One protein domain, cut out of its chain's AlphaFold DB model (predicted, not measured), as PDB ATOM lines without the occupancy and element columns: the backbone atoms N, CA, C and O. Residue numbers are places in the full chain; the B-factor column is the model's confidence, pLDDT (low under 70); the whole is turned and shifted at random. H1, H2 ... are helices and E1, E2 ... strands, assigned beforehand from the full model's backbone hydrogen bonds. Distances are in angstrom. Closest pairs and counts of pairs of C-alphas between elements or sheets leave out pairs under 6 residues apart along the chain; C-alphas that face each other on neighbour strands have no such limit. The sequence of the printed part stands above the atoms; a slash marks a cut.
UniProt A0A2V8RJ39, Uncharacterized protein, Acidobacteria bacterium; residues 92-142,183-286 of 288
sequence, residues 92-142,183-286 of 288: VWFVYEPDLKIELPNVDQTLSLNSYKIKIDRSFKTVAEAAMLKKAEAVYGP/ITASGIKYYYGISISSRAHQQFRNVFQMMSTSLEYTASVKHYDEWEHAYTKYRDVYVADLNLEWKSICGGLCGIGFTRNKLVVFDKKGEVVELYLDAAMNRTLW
ATOM      1  N   VAL A  92     163.782 109.110 143.610       83.81
ATOM      2  CA  VAL A  92     162.811 108.084 144.044       83.81
ATOM      3  C   VAL A  92     161.580 107.991 143.127       83.81
ATOM      4  O   VAL A  92     160.608 107.317 143.446       83.81
ATOM      5  N   TRP A  93     161.594 108.662 141.981       89.69
ATOM      6  CA  TRP A  93     160.509 108.683 141.014       89.69
ATOM      7  C   TRP A  93     161.073 108.826 139.599       89.69
ATOM      8  O   TRP A  93     162.231 109.195 139.409       89.69
ATOM      9  N   PHE A  94     160.248 108.538 138.598       91.81
ATOM     10  CA  PHE A  94     160.567 108.783 137.190       91.81
ATOM     11  C   PHE A  94     159.298 109.041 136.381       91.81
ATOM     12  O   PHE A  94     158.201 108.679 136.803       91.81
ATOM     13  N   VAL A  95     159.443 109.656 135.207       93.50
ATOM     14  CA  VAL A  95     158.337 109.889 134.267       93.50
ATOM     15  C   VAL A  95     158.347 108.796 133.203       93.50
ATOM     16  O   VAL A  95     159.369 108.560 132.559       93.50
ATOM     17  N   TYR A  96     157.215 108.127 133.006       94.38
ATOM     18  CA  TYR A  96     157.058 107.120 131.964       94.38
ATOM     19  C   TYR A  96     156.421 107.729 130.711       94.38
ATOM     20  O   TYR A  96     155.212 107.934 130.636       94.38
ATOM     21  N   GLU A  97     157.253 108.005 129.710       94.56
ATOM     22  CA  GLU A  97     156.877 108.686 128.461       94.56
ATOM     23  C   GLU A  97     155.631 108.124 127.745       94.56
ATOM     24  O   GLU A  97     154.828 108.913 127.244       94.56
ATOM     25  N   PRO A  98     155.396 106.799 127.670       95.88
ATOM     26  CA  PRO A  98     154.171 106.286 127.060       95.88
ATOM     27  C   PRO A  98     152.884 106.751 127.755       95.88
ATOM     28  O   PRO A  98     151.898 107.005 127.060       95.88
ATOM     29  N   ASP A  99     152.893 106.952 129.077       97.06
ATOM     30  CA  ASP A  99     151.726 107.460 129.811       97.06
ATOM     31  C   ASP A  99     151.452 108.942 129.493       97.06
ATOM     32  O   ASP A  99     150.294 109.353 129.467       97.06
ATOM     33  N   LEU A 100     152.467 109.723 129.091       96.94
ATOM     34  CA  LEU A 100     152.279 111.096 128.588       96.94
ATOM     35  C   LEU A 100     151.505 111.158 127.266       96.94
ATOM     36  O   LEU A 100     151.113 112.240 126.828       96.94
ATOM     37  N   LYS A 101     151.312 110.032 126.577       97.12
ATOM     38  CA  LYS A 101     150.571 109.965 125.306       97.12
ATOM     39  C   LYS A 101     149.139 109.477 125.494       97.12
ATOM     40  O   LYS A 101     148.375 109.457 124.531       97.12
ATOM     41  N   ILE A 102     148.772 109.070 126.707       96.69
ATOM     42  CA  ILE A 102     147.418 108.622 127.011       96.69
ATOM     43  C   ILE A 102     146.518 109.846 127.163       96.69
ATOM     44  O   ILE A 102     146.784 110.744 127.957       96.69
ATOM     45  N   GLU A 103     145.427 109.859 126.405       94.75
ATOM     46  CA  GLU A 103     144.354 110.832 126.573       94.75
ATOM     47  C   GLU A 103     143.255 110.233 127.448       94.75
ATOM     48  O   GLU A 103     142.654 109.208 127.106       94.75
ATOM     49  N   LEU A 104     143.001 110.875 128.587       94.12
ATOM     50  CA  LEU A 104     141.898 110.529 129.476       94.12
ATOM     51  C   LEU A 104     140.641 111.311 129.071       94.12
ATOM     52  O   LEU A 104     140.731 112.512 128.795       94.12
ATOM     53  N   PRO A 105     139.465 110.668 129.027       90.00
ATOM     54  CA  PRO A 105     138.241 111.360 128.665       90.00
ATOM     55  C   PRO A 105     137.763 112.206 129.852       90.00
ATOM     56  O   PRO A 105     137.783 111.735 130.980       90.00
ATOM     57  N   ASN A 106     137.287 113.429 129.618       88.00
ATOM     58  CA  ASN A 106     136.552 114.166 130.650       88.00
ATOM     59  C   ASN A 106     135.091 113.706 130.608       88.00
ATOM     60  O   ASN A 106     134.415 113.880 129.591       88.00
ATOM     61  N   VAL A 107     134.625 113.060 131.674       90.31
ATOM     62  CA  VAL A 107     133.313 112.402 131.716       90.31
ATOM     63  C   VAL A 107     132.683 112.634 133.076       90.31
ATOM     64  O   VAL A 107     133.304 112.346 134.089       90.31
ATOM     65  N   ASP A 108     131.431 113.076 133.094       87.06
ATOM     66  CA  ASP A 108     130.561 112.978 134.265       87.06
ATOM     67  C   ASP A 108     129.282 112.259 133.835       87.06
ATOM     68  O   ASP A 108     128.414 112.811 133.156       87.06
ATOM     69  N   GLN A 109     129.230 110.964 134.128       82.12
ATOM     70  CA  GLN A 109     128.102 110.101 133.825       82.12
ATOM     71  C   GLN A 109     127.638 109.445 135.116       82.12
ATOM     72  O   GLN A 109     128.227 108.478 135.608       82.12
ATOM     73  N   THR A 110     126.526 109.957 135.628       70.12
ATOM     74  CA  THR A 110     125.771 109.328 136.705       70.12
ATOM     75  C   THR A 110     124.442 108.856 136.129       70.12
ATOM     76  O   THR A 110     123.584 109.667 135.787       70.12
ATOM     77  N   LEU A 111     124.268 107.542 135.971       58.09
ATOM     78  CA  LEU A 111     122.985 106.979 135.547       58.09
ATOM     79  C   LEU A 111     122.126 106.708 136.783       58.09
ATOM     80  O   LEU A 111     122.460 105.864 137.610       58.09
ATOM     81  N   SER A 112     120.997 107.411 136.891       52.09
ATOM     82  CA  SER A 112     120.072 107.350 138.032       52.09
ATOM     83  C   SER A 112     119.343 106.010 138.198       52.09
ATOM     84  O   SER A 112     118.727 105.790 139.235       52.09
ATOM     85  N   LEU A 113     119.413 105.111 137.209       51.88
ATOM     86  CA  LEU A 113     118.646 103.861 137.199       51.88
ATOM     87  C   LEU A 113     119.469 102.581 137.359       51.88
ATOM     88  O   LEU A 113     118.885 101.568 137.716       51.88
ATOM     89  N   ASN A 114     120.788 102.590 137.150       51.56
ATOM     90  CA  ASN A 114     121.583 101.359 137.162       51.56
ATOM     91  C   ASN A 114     122.998 101.656 137.649       51.56
ATOM     92  O   ASN A 114     123.744 102.248 136.881       51.56
ATOM     93  N   SER A 115     123.313 101.277 138.894       71.75
ATOM     94  CA  SER A 115     124.570 100.677 139.402       71.75
ATOM     95  C   SER A 115     125.953 101.086 138.826       71.75
ATOM     96  O   SER A 115     126.952 100.440 139.129       71.75
ATOM     97  N   TYR A 116     126.060 102.156 138.045       82.25
ATOM     98  CA  TYR A 116     127.217 102.527 137.238       82.25
ATOM     99  C   TYR A 116     127.452 104.034 137.323       82.25
ATOM    100  O   TYR A 116     126.623 104.833 136.876       82.25
ATOM    101  N   LYS A 117     128.599 104.425 137.880       90.56
ATOM    102  CA  LYS A 117     129.039 105.822 137.986       90.56
ATOM    103  C   LYS A 117     130.427 105.955 137.376       90.56
ATOM    104  O   LYS A 117     131.322 105.188 137.723       90.56
ATOM    105  N   ILE A 118     130.614 106.919 136.482       93.62
ATOM    106  CA  ILE A 118     131.939 107.275 135.970       93.62
ATOM    107  C   ILE A 118     132.084 108.787 136.037       93.62
ATOM    108  O   ILE A 118     131.351 109.513 135.369       93.62
ATOM    109  N   LYS A 119     133.065 109.239 136.811       95.56
ATOM    110  CA  LYS A 119     133.510 110.625 136.852       95.56
ATOM    111  C   LYS A 119     135.016 110.669 136.627       95.56
ATOM    112  O   LYS A 119     135.757 110.015 137.351       95.56
ATOM    113  N   ILE A 120     135.457 111.406 135.618       96.75
ATOM    114  CA  ILE A 120     136.861 111.701 135.329       96.75
ATOM    115  C   ILE A 120     136.919 113.201 135.066       96.75
ATOM    116  O   ILE A 120     136.414 113.672 134.045       96.75
ATOM    117  N   ASP A 121     137.486 113.932 136.018       96.19
ATOM    118  CA  ASP A 121     137.542 115.390 136.012       96.19
ATOM    119  C   ASP A 121     138.976 115.885 136.221       96.19
ATOM    120  O   ASP A 121     139.706 115.388 137.083       96.19
ATOM    121  N   ARG A 122     139.387 116.857 135.405       96.56
ATOM    122  CA  ARG A 122     140.741 117.422 135.391       96.56
ATOM    123  C   ARG A 122     140.649 118.941 135.371       96.56
ATOM    124  O   ARG A 122     140.079 119.508 134.440       96.56
ATOM    125  N   SER A 123     141.249 119.594 136.362       95.88
ATOM    126  CA  SER A 123     141.191 121.045 136.542       95.88
ATOM    127  C   SER A 123     142.575 121.693 136.458       95.88
ATOM    128  O   SER A 123     143.513 121.300 137.150       95.88
ATOM    129  N   PHE A 124     142.698 122.702 135.599       96.19
ATOM    130  CA  PHE A 124     143.903 123.505 135.389       96.19
ATOM    131  C   PHE A 124     143.511 124.863 134.787       96.19
ATOM    132  O   PHE A 124     142.475 124.985 134.130       96.19
ATOM    133  N   LYS A 125     144.335 125.891 134.997       96.62
ATOM    134  CA  LYS A 125     144.118 127.258 134.497       96.62
ATOM    135  C   LYS A 125     144.861 127.538 133.196       96.62
ATOM    136  O   LYS A 125     144.420 128.370 132.408       96.62
ATOM    137  N   THR A 126     146.003 126.885 132.972       97.31
ATOM    138  CA  THR A 126     146.892 127.178 131.836       97.31
ATOM    139  C   THR A 126     147.319 125.917 131.086       97.31
ATOM    140  O   THR A 126     147.209 124.803 131.593       97.31
ATOM    141  N   VAL A 127     147.850 126.088 129.870       97.00
ATOM    142  CA  VAL A 127     148.422 124.984 129.076       97.00
ATOM    143  C   VAL A 127     149.633 124.357 129.779       97.00
ATOM    144  O   VAL A 127     149.813 123.144 129.718       97.00
ATOM    145  N   ALA A 128     150.437 125.163 130.477       97.38
ATOM    146  CA  ALA A 128     151.574 124.671 131.253       97.38
ATOM    147  C   ALA A 128     151.110 123.780 132.416       97.38
ATOM    148  O   ALA A 128     151.622 122.678 132.593       97.38
ATOM    149  N   GLU A 129     150.080 124.213 133.143       97.88
ATOM    150  CA  GLU A 129     149.441 123.416 134.192       97.88
ATOM    151  C   GLU A 129     148.830 122.121 133.633       97.88
ATOM    152  O   GLU A 129     149.047 121.047 134.188       97.88
ATOM    153  N   ALA A 130     148.149 122.171 132.485       97.25
ATOM    154  CA  ALA A 130     147.635 120.968 131.826       97.25
ATOM    155  C   ALA A 130     148.752 119.953 131.509       97.25
ATOM    156  O   ALA A 130     148.588 118.749 131.721       97.25
ATOM    157  N   ALA A 131     149.905 120.436 131.031       97.69
ATOM    158  CA  ALA A 131     151.071 119.600 130.757       97.69
ATOM    159  C   ALA A 131     151.686 119.017 132.042       97.69
ATOM    160  O   ALA A 131     152.055 117.844 132.054       97.69
ATOM    161  N   MET A 132     151.749 119.794 133.130       98.38
ATOM    162  CA  MET A 132     152.180 119.301 134.445       98.38
ATOM    163  C   MET A 132     151.229 118.232 134.985       98.38
ATOM    164  O   MET A 132     151.697 117.218 135.491       98.38
ATOM    165  N   LEU A 133     149.913 118.400 134.829       97.75
ATOM    166  CA  LEU A 133     148.932 117.398 135.250       97.75
ATOM    167  C   LEU A 133     149.114 116.084 134.479       97.75
ATOM    168  O   LEU A 133     149.168 115.014 135.079       97.75
ATOM    169  N   LYS A 134     149.325 116.166 133.159       97.94
ATOM    170  CA  LYS A 134     149.654 114.997 132.333       97.94
ATOM    171  C   LYS A 134     150.975 114.350 132.758       97.94
ATOM    172  O   LYS A 134     151.074 113.127 132.826       97.94
ATOM    173  N   LYS A 135     151.986 115.163 133.091       98.38
ATOM    174  CA  LYS A 135     153.256 114.677 133.646       98.38
ATOM    175  C   LYS A 135     153.023 113.973 134.980       98.38
ATOM    176  O   LYS A 135     153.533 112.872 135.152       98.38
ATOM    177  N   ALA A 136     152.194 114.527 135.868       98.25
ATOM    178  CA  ALA A 136     151.826 113.930 137.151       98.25
ATOM    179  C   ALA A 136     151.177 112.553 136.967       98.25
ATOM    180  O   ALA A 136     151.539 111.612 137.667       98.25
ATOM    181  N   GLU A 137     150.293 112.400 135.981       98.38
ATOM    182  CA  GLU A 137     149.668 111.126 135.594       98.38
ATOM    183  C   GLU A 137     150.664 110.106 135.010       98.38
ATOM    184  O   GLU A 137     150.344 108.924 134.934       98.38
ATOM    185  N   ALA A 138     151.878 110.519 134.649       97.69
ATOM    186  CA  ALA A 138     152.938 109.654 134.135       97.69
ATOM    187  C   ALA A 138     154.104 109.448 135.119       97.69
ATOM    188  O   ALA A 138     155.065 108.758 134.782       97.69
ATOM    189  N   VAL A 139     154.055 110.029 136.327       95.81
ATOM    190  CA  VAL A 139     155.092 109.814 137.351       95.81
ATOM    191  C   VAL A 139     154.887 108.472 138.050       95.81
ATOM    192  O   VAL A 139     153.820 108.204 138.599       95.81
ATOM    193  N   TYR A 140     155.929 107.659 138.116       93.75
ATOM    194  CA  TYR A 140     155.958 106.416 138.874       93.75
ATOM    195  C   TYR A 140     156.895 106.556 140.067       93.75
ATOM    196  O   TYR A 140     157.930 107.215 139.984       93.75
ATOM    197  N   GLY A 141     156.529 105.911 141.172       88.69
ATOM    198  CA  GLY A 141     157.425 105.728 142.307       88.69
ATOM    199  C   GLY A 141     158.408 104.573 142.086       88.69
ATOM    200  O   GLY A 141     158.430 103.944 141.018       88.69
ATOM    201  N   PRO A 142     159.194 104.237 143.116       82.62
ATOM    202  CA  PRO A 142     160.173 103.171 143.028       82.62
ATOM    203  C   PRO A 142     159.515 101.811 142.779       82.62
ATOM    204  O   PRO A 142     158.523 101.449 143.414       82.62
ATOM    205  N   ILE A 183     148.600 106.140 141.208       97.12
ATOM    206  CA  ILE A 183     147.688 106.707 140.213       97.12
ATOM    207  C   ILE A 183     148.489 107.105 138.974       97.12
ATOM    208  O   ILE A 183     149.372 107.964 139.062       97.12
ATOM    209  N   THR A 184     148.170 106.499 137.831       97.75
ATOM    210  CA  THR A 184     148.755 106.842 136.527       97.75
ATOM    211  C   THR A 184     147.697 106.852 135.429       97.75
ATOM    212  O   THR A 184     146.613 106.289 135.608       97.75
ATOM    213  N   ALA A 185     148.002 107.456 134.280       98.12
ATOM    214  CA  ALA A 185     147.103 107.478 133.129       98.12
ATOM    215  C   ALA A 185     146.737 106.056 132.667       98.12
ATOM    216  O   ALA A 185     145.568 105.777 132.383       98.12
ATOM    217  N   SER A 186     147.705 105.133 132.662       97.00
ATOM    218  CA  SER A 186     147.459 103.713 132.386       97.00
ATOM    219  C   SER A 186     146.497 103.070 133.392       97.00
ATOM    220  O   SER A 186     145.559 102.381 132.978       97.00
ATOM    221  N   GLY A 187     146.674 103.331 134.692       96.50
ATOM    222  CA  GLY A 187     145.771 102.834 135.735       96.50
ATOM    223  C   GLY A 187     144.350 103.383 135.590       96.50
ATOM    224  O   GLY A 187     143.383 102.624 135.573       96.50
ATOM    225  N   ILE A 188     144.202 104.693 135.377       97.69
ATOM    226  CA  ILE A 188     142.890 105.334 135.191       97.69
ATOM    227  C   ILE A 188     142.181 104.760 133.958       97.69
ATOM    228  O   ILE A 188     141.008 104.384 134.023       97.69
ATOM    229  N   LYS A 189     142.904 104.624 132.838       96.62
ATOM    230  CA  LYS A 189     142.376 104.029 131.605       96.62
ATOM    231  C   LYS A 189     141.937 102.577 131.804       96.62
ATOM    232  O   LYS A 189     140.930 102.171 131.222       96.62
ATOM    233  N   TYR A 190     142.657 101.806 132.618       95.19
ATOM    234  CA  TYR A 190     142.281 100.436 132.961       95.19
ATOM    235  C   TYR A 190     140.919 100.382 133.666       95.19
ATOM    236  O   TYR A 190     140.022  99.688 133.180       95.19
ATOM    237  N   TYR A 191     140.707 101.158 134.737       95.06
ATOM    238  CA  TYR A 191     139.415 101.151 135.439       95.06
ATOM    239  C   TYR A 191     138.291 101.771 134.620       95.06
ATOM    240  O   TYR A 191     137.157 101.303 134.700       95.06
ATOM    241  N   TYR A 192     138.589 102.774 133.790       94.88
ATOM    242  CA  TYR A 192     137.617 103.283 132.826       94.88
ATOM    243  C   TYR A 192     137.162 102.171 131.871       94.88
ATOM    244  O   TYR A 192     135.963 101.963 131.694       94.88
ATOM    245  N   GLY A 193     138.108 101.400 131.321       92.81
ATOM    246  CA  GLY A 193     137.825 100.253 130.459       92.81
ATOM    247  C   GLY A 193     136.955  99.197 131.139       92.81
ATOM    248  O   GLY A 193     135.929  98.810 130.583       92.81
ATOM    249  N   ILE A 194     137.304  98.793 132.365       91.50
ATOM    250  CA  ILE A 194     136.507  97.833 133.147       91.50
ATOM    251  C   ILE A 194     135.087  98.348 133.371       91.50
ATOM    252  O   ILE A 194     134.127  97.619 133.123       91.50
ATOM    253  N   SER A 195     134.934  99.597 133.814       91.19
ATOM    254  CA  SER A 195     133.619 100.167 134.112       91.19
ATOM    255  C   SER A 195     132.730 100.244 132.865       91.19
ATOM    256  O   SER A 195     131.543  99.918 132.934       91.19
ATOM    257  N   ILE A 196     133.300 100.599 131.707       90.56
ATOM    258  CA  ILE A 196     132.582 100.630 130.424       90.56
ATOM    259  C   ILE A 196     132.214  99.220 129.944       90.56
ATOM    260  O   ILE A 196     131.066  98.993 129.559       90.56
ATOM    261  N   SER A 197     133.139  98.257 129.994       87.81
ATOM    262  CA  SER A 197     132.856  96.872 129.596       87.81
ATOM    263  C   SER A 197     131.812  96.216 130.496       87.81
ATOM    264  O   SER A 197     130.891  95.577 129.991       87.81
ATOM    265  N   SER A 198     131.883  96.447 131.810       85.19
ATOM    266  CA  SER A 198     130.883  95.947 132.756       85.19
ATOM    267  C   SER A 198     129.492  96.499 132.453       85.19
ATOM    268  O   SER A 198     128.525  95.738 132.434       85.19
ATOM    269  N   ARG A 199     129.388  97.800 132.142       83.69
ATOM    270  CA  ARG A 199     128.133  98.425 131.700       83.69
ATOM    271  C   ARG A 199     127.587  97.784 130.422       83.69
ATOM    272  O   ARG A 199     126.377  97.659 130.275       83.69
ATOM    273  N   ALA A 200     128.461  97.392 129.498       83.50
ATOM    274  CA  ALA A 200     128.080  96.720 128.258       83.50
ATOM    275  C   ALA A 200     127.795  95.213 128.432       83.50
ATOM    276  O   ALA A 200     127.516  94.544 127.439       83.50
ATOM    277  N   HIS A 201     127.889  94.670 129.656       78.81
ATOM    278  CA  HIS A 201     127.863  93.228 129.939       78.81
ATOM    279  C   HIS A 201     128.887  92.430 129.117       78.81
ATOM    280  O   HIS A 201     128.654  91.287 128.731       78.81
ATOM    281  N   GLN A 202     130.036  93.046 128.846       77.56
ATOM    282  CA  GLN A 202     131.145  92.439 128.125       77.56
ATOM    283  C   GLN A 202     132.253  92.059 129.102       77.56
ATOM    284  O   GLN A 202     132.590  92.820 130.011       77.56
ATOM    285  N   GLN A 203     132.855  90.890 128.892       77.19
ATOM    286  CA  GLN A 203     134.019  90.469 129.659       77.19
ATOM    287  C   GLN A 203     135.234  91.328 129.277       77.19
ATOM    288  O   GLN A 203     135.559  91.468 128.099       77.19
ATOM    289  N   PHE A 204     135.930  91.883 130.270       76.06
ATOM    290  CA  PHE A 204     137.153  92.658 130.059       76.06
ATOM    291  C   PHE A 204     138.361  91.856 130.533       76.06
ATOM    292  O   PHE A 204     138.492  91.640 131.726       76.06
ATOM    293  N   ARG A 205     139.259  91.427 129.637       73.75
ATOM    294  CA  ARG A 205     140.561  90.813 130.000       73.75
ATOM    295  C   ARG A 205     140.486  89.759 131.124       73.75
ATOM    296  O   ARG A 205     141.272  89.801 132.062       73.75
ATOM    297  N   ASN A 206     139.529  88.834 131.049       72.00
ATOM    298  CA  ASN A 206     139.303  87.790 132.063       72.00
ATOM    299  C   ASN A 206     138.857  88.283 133.456       72.00
ATOM    300  O   ASN A 206     138.799  87.488 134.393       72.00
ATOM    301  N   VAL A 207     138.496  89.559 133.595       76.94
ATOM    302  CA  VAL A 207     137.834  90.105 134.784       76.94
ATOM    303  C   VAL A 207     136.424  89.523 134.887       76.94
ATOM    304  O   VAL A 207     135.721  89.385 133.879       76.94
ATOM    305  N   PHE A 208     136.019  89.173 136.107       76.69
ATOM    306  CA  PHE A 208     134.681  88.659 136.398       76.69
ATOM    307  C   PHE A 208     133.585  89.684 136.049       76.69
ATOM    308  O   PHE A 208     133.795  90.895 136.115       76.69
ATOM    309  N   GLN A 209     132.391  89.209 135.691       80.31
ATOM    310  CA  GLN A 209     131.267  90.087 135.362       80.31
ATOM    311  C   GLN A 209     130.750  90.809 136.615       80.31
ATOM    312  O   GLN A 209     130.265  90.179 137.552       80.31
ATOM    313  N   MET A 210     130.811  92.140 136.628       84.44
ATOM    314  CA  MET A 210     130.344  92.943 137.762       84.44
ATOM    315  C   MET A 210     128.878  93.356 137.570       84.44
ATOM    316  O   MET A 210     128.408  93.580 136.454       84.44
ATOM    317  N   MET A 211     128.144  93.461 138.678       84.31
ATOM    318  CA  MET A 211     126.771  93.976 138.719       84.31
ATOM    319  C   MET A 211     126.737  95.508 138.777       84.31
ATOM    320  O   MET A 211     125.786  96.139 138.304       84.31
ATOM    321  N   SER A 212     127.757  96.101 139.401       87.94
ATOM    322  CA  SER A 212     127.900  97.541 139.577       87.94
ATOM    323  C   SER A 212     129.365  97.950 139.502       87.94
ATOM    324  O   SER A 212     130.242  97.189 139.914       87.94
ATOM    325  N   THR A 213     129.627  99.161 139.012       91.00
ATOM    326  CA  THR A 213     130.943  99.801 139.115       91.00
ATOM    327  C   THR A 213     130.802 101.293 139.400       91.00
ATOM    328  O   THR A 213     129.865 101.957 138.967       91.00
ATOM    329  N   SER A 214     131.740 101.850 140.150       93.25
ATOM    330  CA  SER A 214     131.831 103.283 140.391       93.25
ATOM    331  C   SER A 214     133.286 103.682 140.267       93.25
ATOM    332  O   SER A 214     134.101 103.245 141.071       93.25
ATOM    333  N   LEU A 215     133.589 104.501 139.265       95.38
ATOM    334  CA  LEU A 215     134.887 105.121 139.036       95.38
ATOM    335  C   LEU A 215     134.768 106.621 139.293       95.38
ATOM    336  O   LEU A 215     133.938 107.287 138.673       95.38
ATOM    337  N   GLU A 216     135.616 107.152 140.162       96.56
ATOM    338  CA  GLU A 216     135.771 108.585 140.374       96.56
ATOM    339  C   GLU A 216     137.257 108.943 140.358       96.56
ATOM    340  O   GLU A 216     138.026 108.516 141.212       96.56
ATOM    341  N   TYR A 217     137.653 109.717 139.356       97.56
ATOM    342  CA  TYR A 217     138.968 110.317 139.237       97.56
ATOM    343  C   TYR A 217     138.821 111.831 139.214       97.56
ATOM    344  O   TYR A 217     138.091 112.380 138.385       97.56
ATOM    345  N   THR A 218     139.534 112.497 140.110       97.31
ATOM    346  CA  THR A 218     139.647 113.952 140.123       97.31
ATOM    347  C   THR A 218     141.110 114.319 140.193       97.31
ATOM    348  O   THR A 218     141.826 113.810 141.058       97.31
ATOM    349  N   ALA A 219     141.539 115.222 139.325       97.56
ATOM    350  CA  ALA A 219     142.891 115.734 139.357       97.56
ATOM    351  C   ALA A 219     142.919 117.243 139.161       97.56
ATOM    352  O   ALA A 219     142.151 117.805 138.380       97.56
ATOM    353  N   SER A 220     143.814 117.910 139.874       97.44
ATOM    354  CA  SER A 220     143.998 119.349 139.740       97.44
ATOM    355  C   SER A 220     145.441 119.738 139.974       97.44
ATOM    356  O   SER A 220     146.156 119.045 140.686       97.44
ATOM    357  N   VAL A 221     145.868 120.849 139.387       97.75
ATOM    358  CA  VAL A 221     147.186 121.431 139.648       97.75
ATOM    359  C   VAL A 221     147.039 122.907 139.978       97.75
ATOM    360  O   VAL A 221     146.227 123.613 139.375       97.75
ATOM    361  N   LYS A 222     147.798 123.370 140.972       96.69
ATOM    362  CA  LYS A 222     147.793 124.766 141.417       96.69
ATOM    363  C   LYS A 222     149.196 125.233 141.773       96.69
ATOM    364  O   LYS A 222     150.002 124.450 142.268       96.69
ATOM    365  N   HIS A 223     149.459 126.510 141.528       97.38
ATOM    366  CA  HIS A 223     150.657 127.205 141.995       97.38
ATOM    367  C   HIS A 223     150.543 127.579 143.478       97.38
ATOM    368  O   HIS A 223     149.451 127.910 143.947       97.38
ATOM    369  N   TYR A 224     151.678 127.545 144.174       96.06
ATOM    370  CA  TYR A 224     151.857 127.970 145.555       96.06
ATOM    371  C   TYR A 224     153.151 128.772 145.697       96.06
ATOM    372  O   TYR A 224     154.237 128.276 145.382       96.06
ATOM    373  N   ASP A 225     153.043 129.975 146.264       96.81
ATOM    374  CA  ASP A 225     154.210 130.765 146.664       96.81
ATOM    375  C   ASP A 225     155.008 130.047 147.758       96.81
ATOM    376  O   ASP A 225     156.231 129.945 147.678       96.81
ATOM    377  N   GLU A 226     154.304 129.492 148.746       95.56
ATOM    378  CA  GLU A 226     154.847 128.589 149.756       95.56
ATOM    379  C   GLU A 226     153.889 127.406 149.952       95.56
ATOM    380  O   GLU A 226     152.674 127.580 150.062       95.56
ATOM    381  N   TRP A 227     154.436 126.192 150.002       94.44
ATOM    382  CA  TRP A 227     153.675 124.971 150.269       94.44
ATOM    383  C   TRP A 227     154.443 124.079 151.240       94.44
ATOM    384  O   TRP A 227     155.658 123.936 151.124       94.44
ATOM    385  N   GLU A 228     153.751 123.480 152.206       92.06
ATOM    386  CA  GLU A 228     154.361 122.594 153.197       92.06
ATOM    387  C   GLU A 228     153.652 121.243 153.225       92.06
ATOM    388  O   GLU A 228     152.424 121.165 153.315       92.06
ATOM    389  N   HIS A 229     154.441 120.171 153.194       90.38
ATOM    390  CA  HIS A 229     153.951 118.814 153.381       90.38
ATOM    391  C   HIS A 229     154.998 117.959 154.085       90.38
ATOM    392  O   HIS A 229     156.179 118.032 153.759       90.38
ATOM    393  N   ALA A 230     154.559 117.153 155.056       83.62
ATOM    394  CA  ALA A 230     155.419 116.251 155.825       83.62
ATOM    395  C   ALA A 230     156.719 116.920 156.332       83.62
ATOM    396  O   ALA A 230     157.797 116.343 156.227       83.62
ATOM    397  N   TYR A 231     156.605 118.139 156.879       86.69
ATOM    398  CA  TYR A 231     157.714 118.969 157.391       86.69
ATOM    399  C   TYR A 231     158.683 119.524 156.334       86.69
ATOM    400  O   TYR A 231     159.646 120.209 156.684       86.69
ATOM    401  N   THR A 232     158.427 119.283 155.049       90.50
ATOM    402  CA  THR A 232     159.190 119.864 153.944       90.50
ATOM    403  C   THR A 232     158.483 121.106 153.427       90.50
ATOM    404  O   THR A 232     157.301 121.060 153.084       90.50
ATOM    405  N   LYS A 233     159.221 122.217 153.351       94.38
ATOM    406  CA  LYS A 233     158.745 123.484 152.792       94.38
ATOM    407  C   LYS A 233     159.269 123.677 151.381       94.38
ATOM    408  O   LYS A 233     160.468 123.566 151.132       94.38
ATOM    409  N   TYR A 234     158.364 124.042 150.495       95.62
ATOM    410  CA  TYR A 234     158.605 124.340 149.097       95.62
ATOM    411  C   TYR A 234     158.236 125.794 148.825       95.62
ATOM    412  O   TYR A 234     157.361 126.353 149.486       95.62
ATOM    413  N   ARG A 235     158.910 126.406 147.852       96.50
ATOM    414  CA  ARG A 235     158.655 127.783 147.422       96.50
ATOM    415  C   ARG A 235     158.535 127.851 145.917       96.50
ATOM    416  O   ARG A 235     159.344 127.220 145.241       96.50
ATOM    417  N   ASP A 236     157.593 128.655 145.437       97.19
ATOM    418  CA  ASP A 236     157.330 128.864 144.011       97.19
ATOM    419  C   ASP A 236     157.184 127.530 143.255       97.19
ATOM    420  O   ASP A 236     157.946 127.201 142.339       97.19
ATOM    421  N   VAL A 237     156.234 126.716 143.719       98.00
ATOM    422  CA  VAL A 237     155.991 125.363 143.205       98.00
ATOM    423  C   VAL A 237     154.581 125.210 142.669       98.00
ATOM    424  O   VAL A 237     153.653 125.904 143.077       98.00
ATOM    425  N   TYR A 238     154.411 124.241 141.781       98.31
ATOM    426  CA  TYR A 238     153.102 123.747 141.383       98.31
ATOM    427  C   TYR A 238     152.859 122.398 142.049       98.31
ATOM    428  O   TYR A 238     153.741 121.547 142.068       98.31
ATOM    429  N   VAL A 239     151.663 122.178 142.581       97.88
ATOM    430  CA  VAL A 239     151.288 120.906 143.204       97.88
ATOM    431  C   VAL A 239     150.121 120.326 142.432       97.88
ATOM    432  O   VAL A 239     149.070 120.961 142.333       97.88
ATOM    433  N   ALA A 240     150.319 119.135 141.871       98.12
ATOM    434  CA  ALA A 240     149.256 118.336 141.288       98.12
ATOM    435  C   ALA A 240     148.710 117.356 142.330       98.12
ATOM    436  O   ALA A 240     149.466 116.540 142.853       98.12
ATOM    437  N   ASP A 241     147.410 117.433 142.599       97.44
ATOM    438  CA  ASP A 241     146.660 116.524 143.462       97.44
ATOM    439  C   ASP A 241     145.774 115.616 142.613       97.44
ATOM    440  O   ASP A 241     144.934 116.097 141.848       97.44
ATOM    441  N   LEU A 242     146.011 114.310 142.714       98.06
ATOM    442  CA  LEU A 242     145.308 113.256 141.998       98.06
ATOM    443  C   LEU A 242     144.629 112.346 143.024       98.06
ATOM    444  O   LEU A 242     145.288 111.773 143.892       98.06
ATOM    445  N   ASN A 243     143.328 112.133 142.861       97.25
ATOM    446  CA  ASN A 243     142.540 111.205 143.666       97.25
ATOM    447  C   ASN A 243     141.798 110.234 142.746       97.25
ATOM    448  O   ASN A 243     141.160 110.648 141.776       97.25
ATOM    449  N   LEU A 244     141.897 108.943 143.056       97.06
ATOM    450  CA  LEU A 244     141.252 107.865 142.324       97.06
ATOM    451  C   LEU A 244     140.522 106.945 143.302       97.06
ATOM    452  O   LEU A 244     141.146 106.258 144.112       97.06
ATOM    453  N   GLU A 245     139.205 106.881 143.166       95.81
ATOM    454  CA  GLU A 245     138.351 105.884 143.795       95.81
ATOM    455  C   GLU A 245     137.780 104.964 142.722       95.81
ATOM    456  O   GLU A 245     137.232 105.405 141.706       95.81
ATOM    457  N   TRP A 246     137.861 103.663 142.969       94.94
ATOM    458  CA  TRP A 246     137.123 102.689 142.188       94.94
ATOM    459  C   TRP A 246     136.525 101.629 143.099       94.94
ATOM    460  O   TRP A 246     137.161 101.184 144.051       94.94
ATOM    461  N   LYS A 247     135.301 101.207 142.797       92.62
ATOM    462  CA  LYS A 247     134.639 100.092 143.475       92.62
ATOM    463  C   LYS A 247     133.721  99.338 142.532       92.62
ATOM    464  O   LYS A 247     133.157  99.923 141.608       92.62
ATOM    465  N   SER A 248     133.513  98.063 142.814       89.69
ATOM    466  CA  SER A 248     132.541  97.220 142.134       89.69
ATOM    467  C   SER A 248     131.819  96.289 143.098       89.69
ATOM    468  O   SER A 248     132.292  96.003 144.201       89.69
ATOM    469  N   ILE A 249     130.653  95.818 142.660       87.00
ATOM    470  CA  ILE A 249     129.900  94.744 143.309       87.00
ATOM    471  C   ILE A 249     129.745  93.618 142.290       87.00
ATOM    472  O   ILE A 249     129.276  93.843 141.174       87.00
ATOM    473  N   CYS A 250     130.127  92.407 142.680       79.44
ATOM    474  CA  CYS A 250     130.040  91.177 141.884       79.44
ATOM    475  C   CYS A 250     128.901  90.245 142.343       79.44
ATOM    476  O   CYS A 250     128.625  89.248 141.685       79.44
ATOM    477  N   GLY A 251     128.223  90.562 143.453       78.25
ATOM    478  CA  GLY A 251     127.125  89.774 144.024       78.25
ATOM    479  C   GLY A 251     126.763  90.242 145.436       78.25
ATOM    480  O   GLY A 251     127.389  91.155 145.963       78.25
ATOM    481  N   GLY A 252     125.784  89.599 146.082       71.31
ATOM    482  CA  GLY A 252     125.233  90.053 147.374       71.31
ATOM    483  C   GLY A 252     126.238  90.191 148.532       71.31
ATOM    484  O   GLY A 252     125.977  90.948 149.459       71.31
ATOM    485  N   LEU A 253     127.383  89.501 148.470       77.12
ATOM    486  CA  LEU A 253     128.469  89.569 149.463       77.12
ATOM    487  C   LEU A 253     129.851  89.811 148.823       77.12
ATOM    488  O   LEU A 253     130.871  89.675 149.492       77.12
ATOM    489  N   CYS A 254     129.896  90.128 147.526       80.25
ATOM    490  CA  CYS A 254     131.129  90.244 146.750       80.25
ATOM    491  C   CYS A 254     131.308  91.693 146.305       80.25
ATOM    492  O   CYS A 254     130.494  92.214 145.537       80.25
ATOM    493  N   GLY A 255     132.370  92.338 146.783       82.25
ATOM    494  CA  GLY A 255     132.740  93.684 146.379       82.25
ATOM    495  C   GLY A 255     134.230  93.929 146.566       82.25
ATOM    496  O   GLY A 255     134.853  93.397 147.484       82.25
ATOM    497  N   ILE A 256     134.790  94.740 145.679       88.25
ATOM    498  CA  ILE A 256     136.187  95.161 145.708       88.25
ATOM    499  C   ILE A 256     136.234  96.657 145.432       88.25
ATOM    500  O   ILE A 256     135.431  97.187 144.669       88.25
ATOM    501  N   GLY A 257     137.166  97.356 146.060       89.94
ATOM    502  CA  GLY A 257     137.389  98.758 145.776       89.94
ATOM    503  C   GLY A 257     138.594  99.304 146.509       89.94
ATOM    504  O   GLY A 257     139.184  98.639 147.361       89.94
ATOM    505  N   PHE A 258     138.964 100.522 146.151       91.62
ATOM    506  CA  PHE A 258     140.046 101.258 146.774       91.62
ATOM    507  C   PHE A 258     139.828 102.757 146.594       91.62
ATOM    508  O   PHE A 258     139.127 103.205 145.685       91.62
ATOM    509  N   THR A 259     140.531 103.509 147.428       94.31
ATOM    510  CA  THR A 259     140.805 104.926 147.227       94.31
ATOM    511  C   THR A 259     142.316 105.104 147.287       94.31
ATOM    512  O   THR A 259     142.987 104.495 148.131       94.31
ATOM    513  N   ARG A 260     142.854 105.903 146.372       94.56
ATOM    514  CA  ARG A 260     144.262 106.294 146.330       94.56
ATOM    515  C   ARG A 260     144.355 107.792 146.160       94.56
ATOM    516  O   ARG A 260     143.536 108.385 145.463       94.56
ATOM    517  N   ASN A 261     145.396 108.363 146.750       95.50
ATOM    518  CA  ASN A 261     145.762 109.760 146.556       95.50
ATOM    519  C   ASN A 261     147.212 109.837 146.088       95.50
ATOM    520  O   ASN A 261     148.031 108.975 146.415       95.50
ATOM    521  N   LYS A 262     147.539 110.861 145.313       95.75
ATOM    522  CA  LYS A 262     148.894 111.106 144.835       95.75
ATOM    523  C   LYS A 262     149.112 112.600 144.693       95.75
ATOM    524  O   LYS A 262     148.360 113.264 143.987       95.75
ATOM    525  N   LEU A 263     150.187 113.089 145.299       96.56
ATOM    526  CA  LEU A 263     150.655 114.455 145.107       96.56
ATOM    527  C   LEU A 263     151.952 114.432 144.308       96.56
ATOM    528  O   LEU A 263     152.855 113.647 144.605       96.56
ATOM    529  N   VAL A 264     152.055 115.309 143.316       97.31
ATOM    530  CA  VAL A 264     153.297 115.547 142.577       97.31
ATOM    531  C   VAL A 264     153.632 117.025 142.678       97.31
ATOM    532  O   VAL A 264     152.835 117.875 142.281       97.31
ATOM    533  N   VAL A 265     154.806 117.325 143.223       97.00
ATOM    534  CA  VAL A 265     155.316 118.692 143.338       97.00
ATOM    535  C   VAL A 265     156.208 118.967 142.141       97.00
ATOM    536  O   VAL A 265     157.097 118.171 141.844       97.00
ATOM    537  N   PHE A 266     155.997 120.098 141.483       98.19
ATOM    538  CA  PHE A 266     156.802 120.587 140.376       98.19
ATOM    539  C   PHE A 266     157.465 121.912 140.727       98.19
ATOM    540  O   PHE A 266     156.886 122.743 141.429       98.19
ATOM    541  N   ASP A 267     158.650 122.145 140.177       96.94
ATOM    542  CA  ASP A 267     159.231 123.479 140.141       96.94
ATOM    543  C   ASP A 267     158.504 124.372 139.114       96.94
ATOM    544  O   ASP A 267     157.662 123.925 138.327       96.94
ATOM    545  N   LYS A 268     158.862 125.657 139.069       95.81
ATOM    546  CA  LYS A 268     158.320 126.616 138.090       95.81
ATOM    547  C   LYS A 268     158.545 126.254 136.615       95.81
ATOM    548  O   LYS A 268     157.936 126.864 135.741       95.81
ATOM    549  N   LYS A 269     159.461 125.326 136.314       96.62
ATOM    550  CA  LYS A 269     159.731 124.844 134.951       96.62
ATOM    551  C   LYS A 269     158.887 123.615 134.604       96.62
ATOM    552  O   LYS A 269     158.878 123.211 133.445       96.62
ATOM    553  N   GLY A 270     158.166 123.048 135.573       96.25
ATOM    554  CA  GLY A 270     157.391 121.824 135.400       96.25
ATOM    555  C   GLY A 270     158.221 120.556 135.560       96.25
ATOM    556  O   GLY A 270     157.802 119.499 135.078       96.25
ATOM    557  N   GLU A 271     159.385 120.633 136.204       96.62
ATOM    558  CA  GLU A 271     160.154 119.451 136.588       96.62
ATOM    559  C   GLU A 271     159.692 118.927 137.937       96.62
ATOM    560  O   GLU A 271     159.427 119.701 138.853       96.62
ATOM    561  N   VAL A 272     159.556 117.604 138.044       96.12
ATOM    562  CA  VAL A 272     159.113 116.968 139.287       96.12
ATOM    563  C   VAL A 272     160.200 117.170 140.339       96.12
ATOM    564  O   VAL A 272     161.384 116.969 140.081       96.12
ATOM    565  N   VAL A 273     159.785 117.585 141.526       94.88
ATOM    566  CA  VAL A 273     160.641 117.774 142.696       94.88
ATOM    567  C   VAL A 273     160.385 116.657 143.694       94.88
ATOM    568  O   VAL A 273     161.330 116.089 144.233       94.88
ATOM    569  N   GLU A 274     159.115 116.312 143.912       94.19
ATOM    570  CA  GLU A 274     158.725 115.314 144.903       94.19
ATOM    571  C   GLU A 274     157.460 114.554 144.498       94.19
ATOM    572  O   GLU A 274     156.576 115.096 143.826       94.19
ATOM    573  N   LEU A 275     157.371 113.301 144.951       93.94
ATOM    574  CA  LEU A 275     156.209 112.434 144.796       93.94
ATOM    575  C   LEU A 275     155.744 111.930 146.166       93.94
ATOM    576  O   LEU A 275     156.477 111.225 146.856       93.94
ATOM    577  N   TYR A 276     154.475 112.170 146.493       92.94
ATOM    578  CA  TYR A 276     153.824 111.580 147.660       92.94
ATOM    579  C   TYR A 276     152.719 110.617 147.226       92.94
ATOM    580  O   TYR A 276     151.857 110.963 146.418       92.94
ATOM    581  N   LEU A 277     152.737 109.404 147.780       90.56
ATOM    582  CA  LEU A 277     151.720 108.374 147.555       90.56
ATOM    583  C   LEU A 277     150.835 108.244 148.795       90.56
ATOM    584  O   LEU A 277     151.335 108.295 149.915       90.56
ATOM    585  N   ASP A 278     149.529 108.094 148.582       86.44
ATOM    586  CA  ASP A 278     148.484 108.019 149.612       86.44
ATOM    587  C   ASP A 278     148.467 109.196 150.604       86.44
ATOM    588  O   ASP A 278     147.855 109.136 151.670       86.44
ATOM    589  N   ALA A 279     149.075 110.313 150.212       74.00
ATOM    590  CA  ALA A 279     149.002 111.570 150.929       74.00
ATOM    591  C   ALA A 279     147.743 112.327 150.503       74.00
ATOM    592  O   ALA A 279     147.618 112.753 149.356       74.00
ATOM    593  N   ALA A 280     146.810 112.506 151.436       63.44
ATOM    594  CA  ALA A 280     145.734 113.463 151.246       63.44
ATOM    595  C   ALA A 280     146.279 114.879 151.451       63.44
ATOM    596  O   ALA A 280     147.050 115.158 152.373       63.44
ATOM    597  N   MET A 281     145.840 115.794 150.605       58.22
ATOM    598  CA  MET A 281     146.109 117.208 150.778       58.22
ATOM    599  C   MET A 281     145.362 117.750 152.004       58.22
ATOM    600  O   MET A 281     144.189 117.431 152.215       58.22
ATOM    601  N   ASN A 282     146.013 118.586 152.815       56.47
ATOM    602  CA  ASN A 282     145.355 119.204 153.964       56.47
ATOM    603  C   ASN A 282     144.368 120.281 153.472       56.47
ATOM    604  O   ASN A 282     144.768 121.393 153.126       56.47
ATOM    605  N   ARG A 283     143.077 119.928 153.372       42.47
ATOM    606  CA  ARG A 283     142.036 120.739 152.706       42.47
ATOM    607  C   ARG A 283     141.809 122.123 153.328       42.47
ATOM    608  O   ARG A 283     141.330 123.012 152.635       42.47
ATOM    609  N   THR A 284     142.199 122.344 154.583       41.81
ATOM    610  CA  THR A 284     142.123 123.663 155.244       41.81
ATOM    611  C   THR A 284     143.004 124.732 154.594       41.81
ATOM    612  O   THR A 284     142.755 125.911 154.805       41.81
ATOM    613  N   LEU A 285     144.000 124.350 153.787       43.38
ATOM    614  CA  LEU A 285     144.884 125.271 153.057       43.38
ATOM    615  C   LEU A 285     144.454 125.495 151.591       43.38
ATOM    616  O   LEU A 285     145.207 126.071 150.812       43.38
ATOM    617  N   TRP A 286     143.283 124.993 151.182       39.78
ATOM    618  CA  TRP A 286     142.828 125.004 149.781       39.78
ATOM    619  C   TRP A 286     141.719 126.000 149.453       39.78
ATOM    620  O   TRP A 286     141.471 126.254 148.272       39.78
TER     621      TRP A 286
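AT A GLANCE: This is residues 92 to 142 and 183 to 286 of the 288 residues of an uncharacterized protein of Acidobacteria bacterium (UniProt A0A2V8RJ39). One long, twisted sheet of six strands makes a slab, with two helices over one face and the other face bare of named helices; H1 slants over E3 and E4, H2 runs lengthwise over E3, and the end of H1 and the start of H2 come near each other to make a corner. The hairpin of E3 and E4 is the long middle of the sheet, and both strands bend sharply near their shared turn. The printed part has 155 residues, with named elements in the order E1, E2, H1, H2, E3, E4, E5, E6; the sheet's order is E1, E2, E3, E4, E5, E6, mixed, and the class is mixed, helices and strands. It is compact, with a radius of gyration of the C-alphas of 16.8 A, and spans 49 by 33 by 30 A, only just elongated.

HOW THE PARTS SIT: Start at edge strand E1, residues 107 to 110, which forms an antiparallel hairpin with E2, residues 116 to 123; N 109 and O 118 are 2.9 A apart, within hydrogen-bond range. E2 is parallel to E3, residues 212 to 229, with N 119 and O 215 at 2.8 A. From E3 a meander, each strand the antiparallel neighbour of the one before, runs through E4, residues 232 to 251, E5, residues 254 to 267, and edge strand E6, residues 272 to 277; look for N 214 and O 247 at 2.8 A, N 240 and O 264 at 2.8 A, and N 263 and O 276 at 2.9 A. E3 bends by 133 degrees at residue 226 and E4 by 122 degrees at residue 235. On one face, making two layers, are H1, residues 127 to 137, and H2, residues 185 to 199. H1, at a height over the sheet of 7.6 A, lies over E3 and E4, slantwise to the strands; its closest C-alphas to E4 are Leu 133 and Ala 240, 6.1 A. H2, at 9.0 A, runs along the strands, over E3 and only just over E2 and E4, with 3 C-alphas on each; Ser 195 and Thr 213 have the closest C-alphas to E3, 5.7 A. The helices are close but not clearly touching, about perpendicular at 76 degrees, with C-alphas 137 and 185 at 5.1 A. In both, every O i to N i+4 pair is within hydrogen-bond range.

IN THESE COORDINATES: Find C-alpha 107 at (133.313, 112.402, 131.716), where E1 begins. E2 measures 23.2 A, H1 15.4 A, H2 21.1 A, E3 36.4 A, E4 45.1 A and E5 44.0 A. E6 ends at C-alpha 277, (151.720, 108.374, 147.555).

THE WHOLE: Residues 143 to 182 are not printed; C-alphas 142 and 183 are 13.3 A apart. H2 to E3 is a long link. Confidence is under 70 at residues 111 to 114 and 280 to 286.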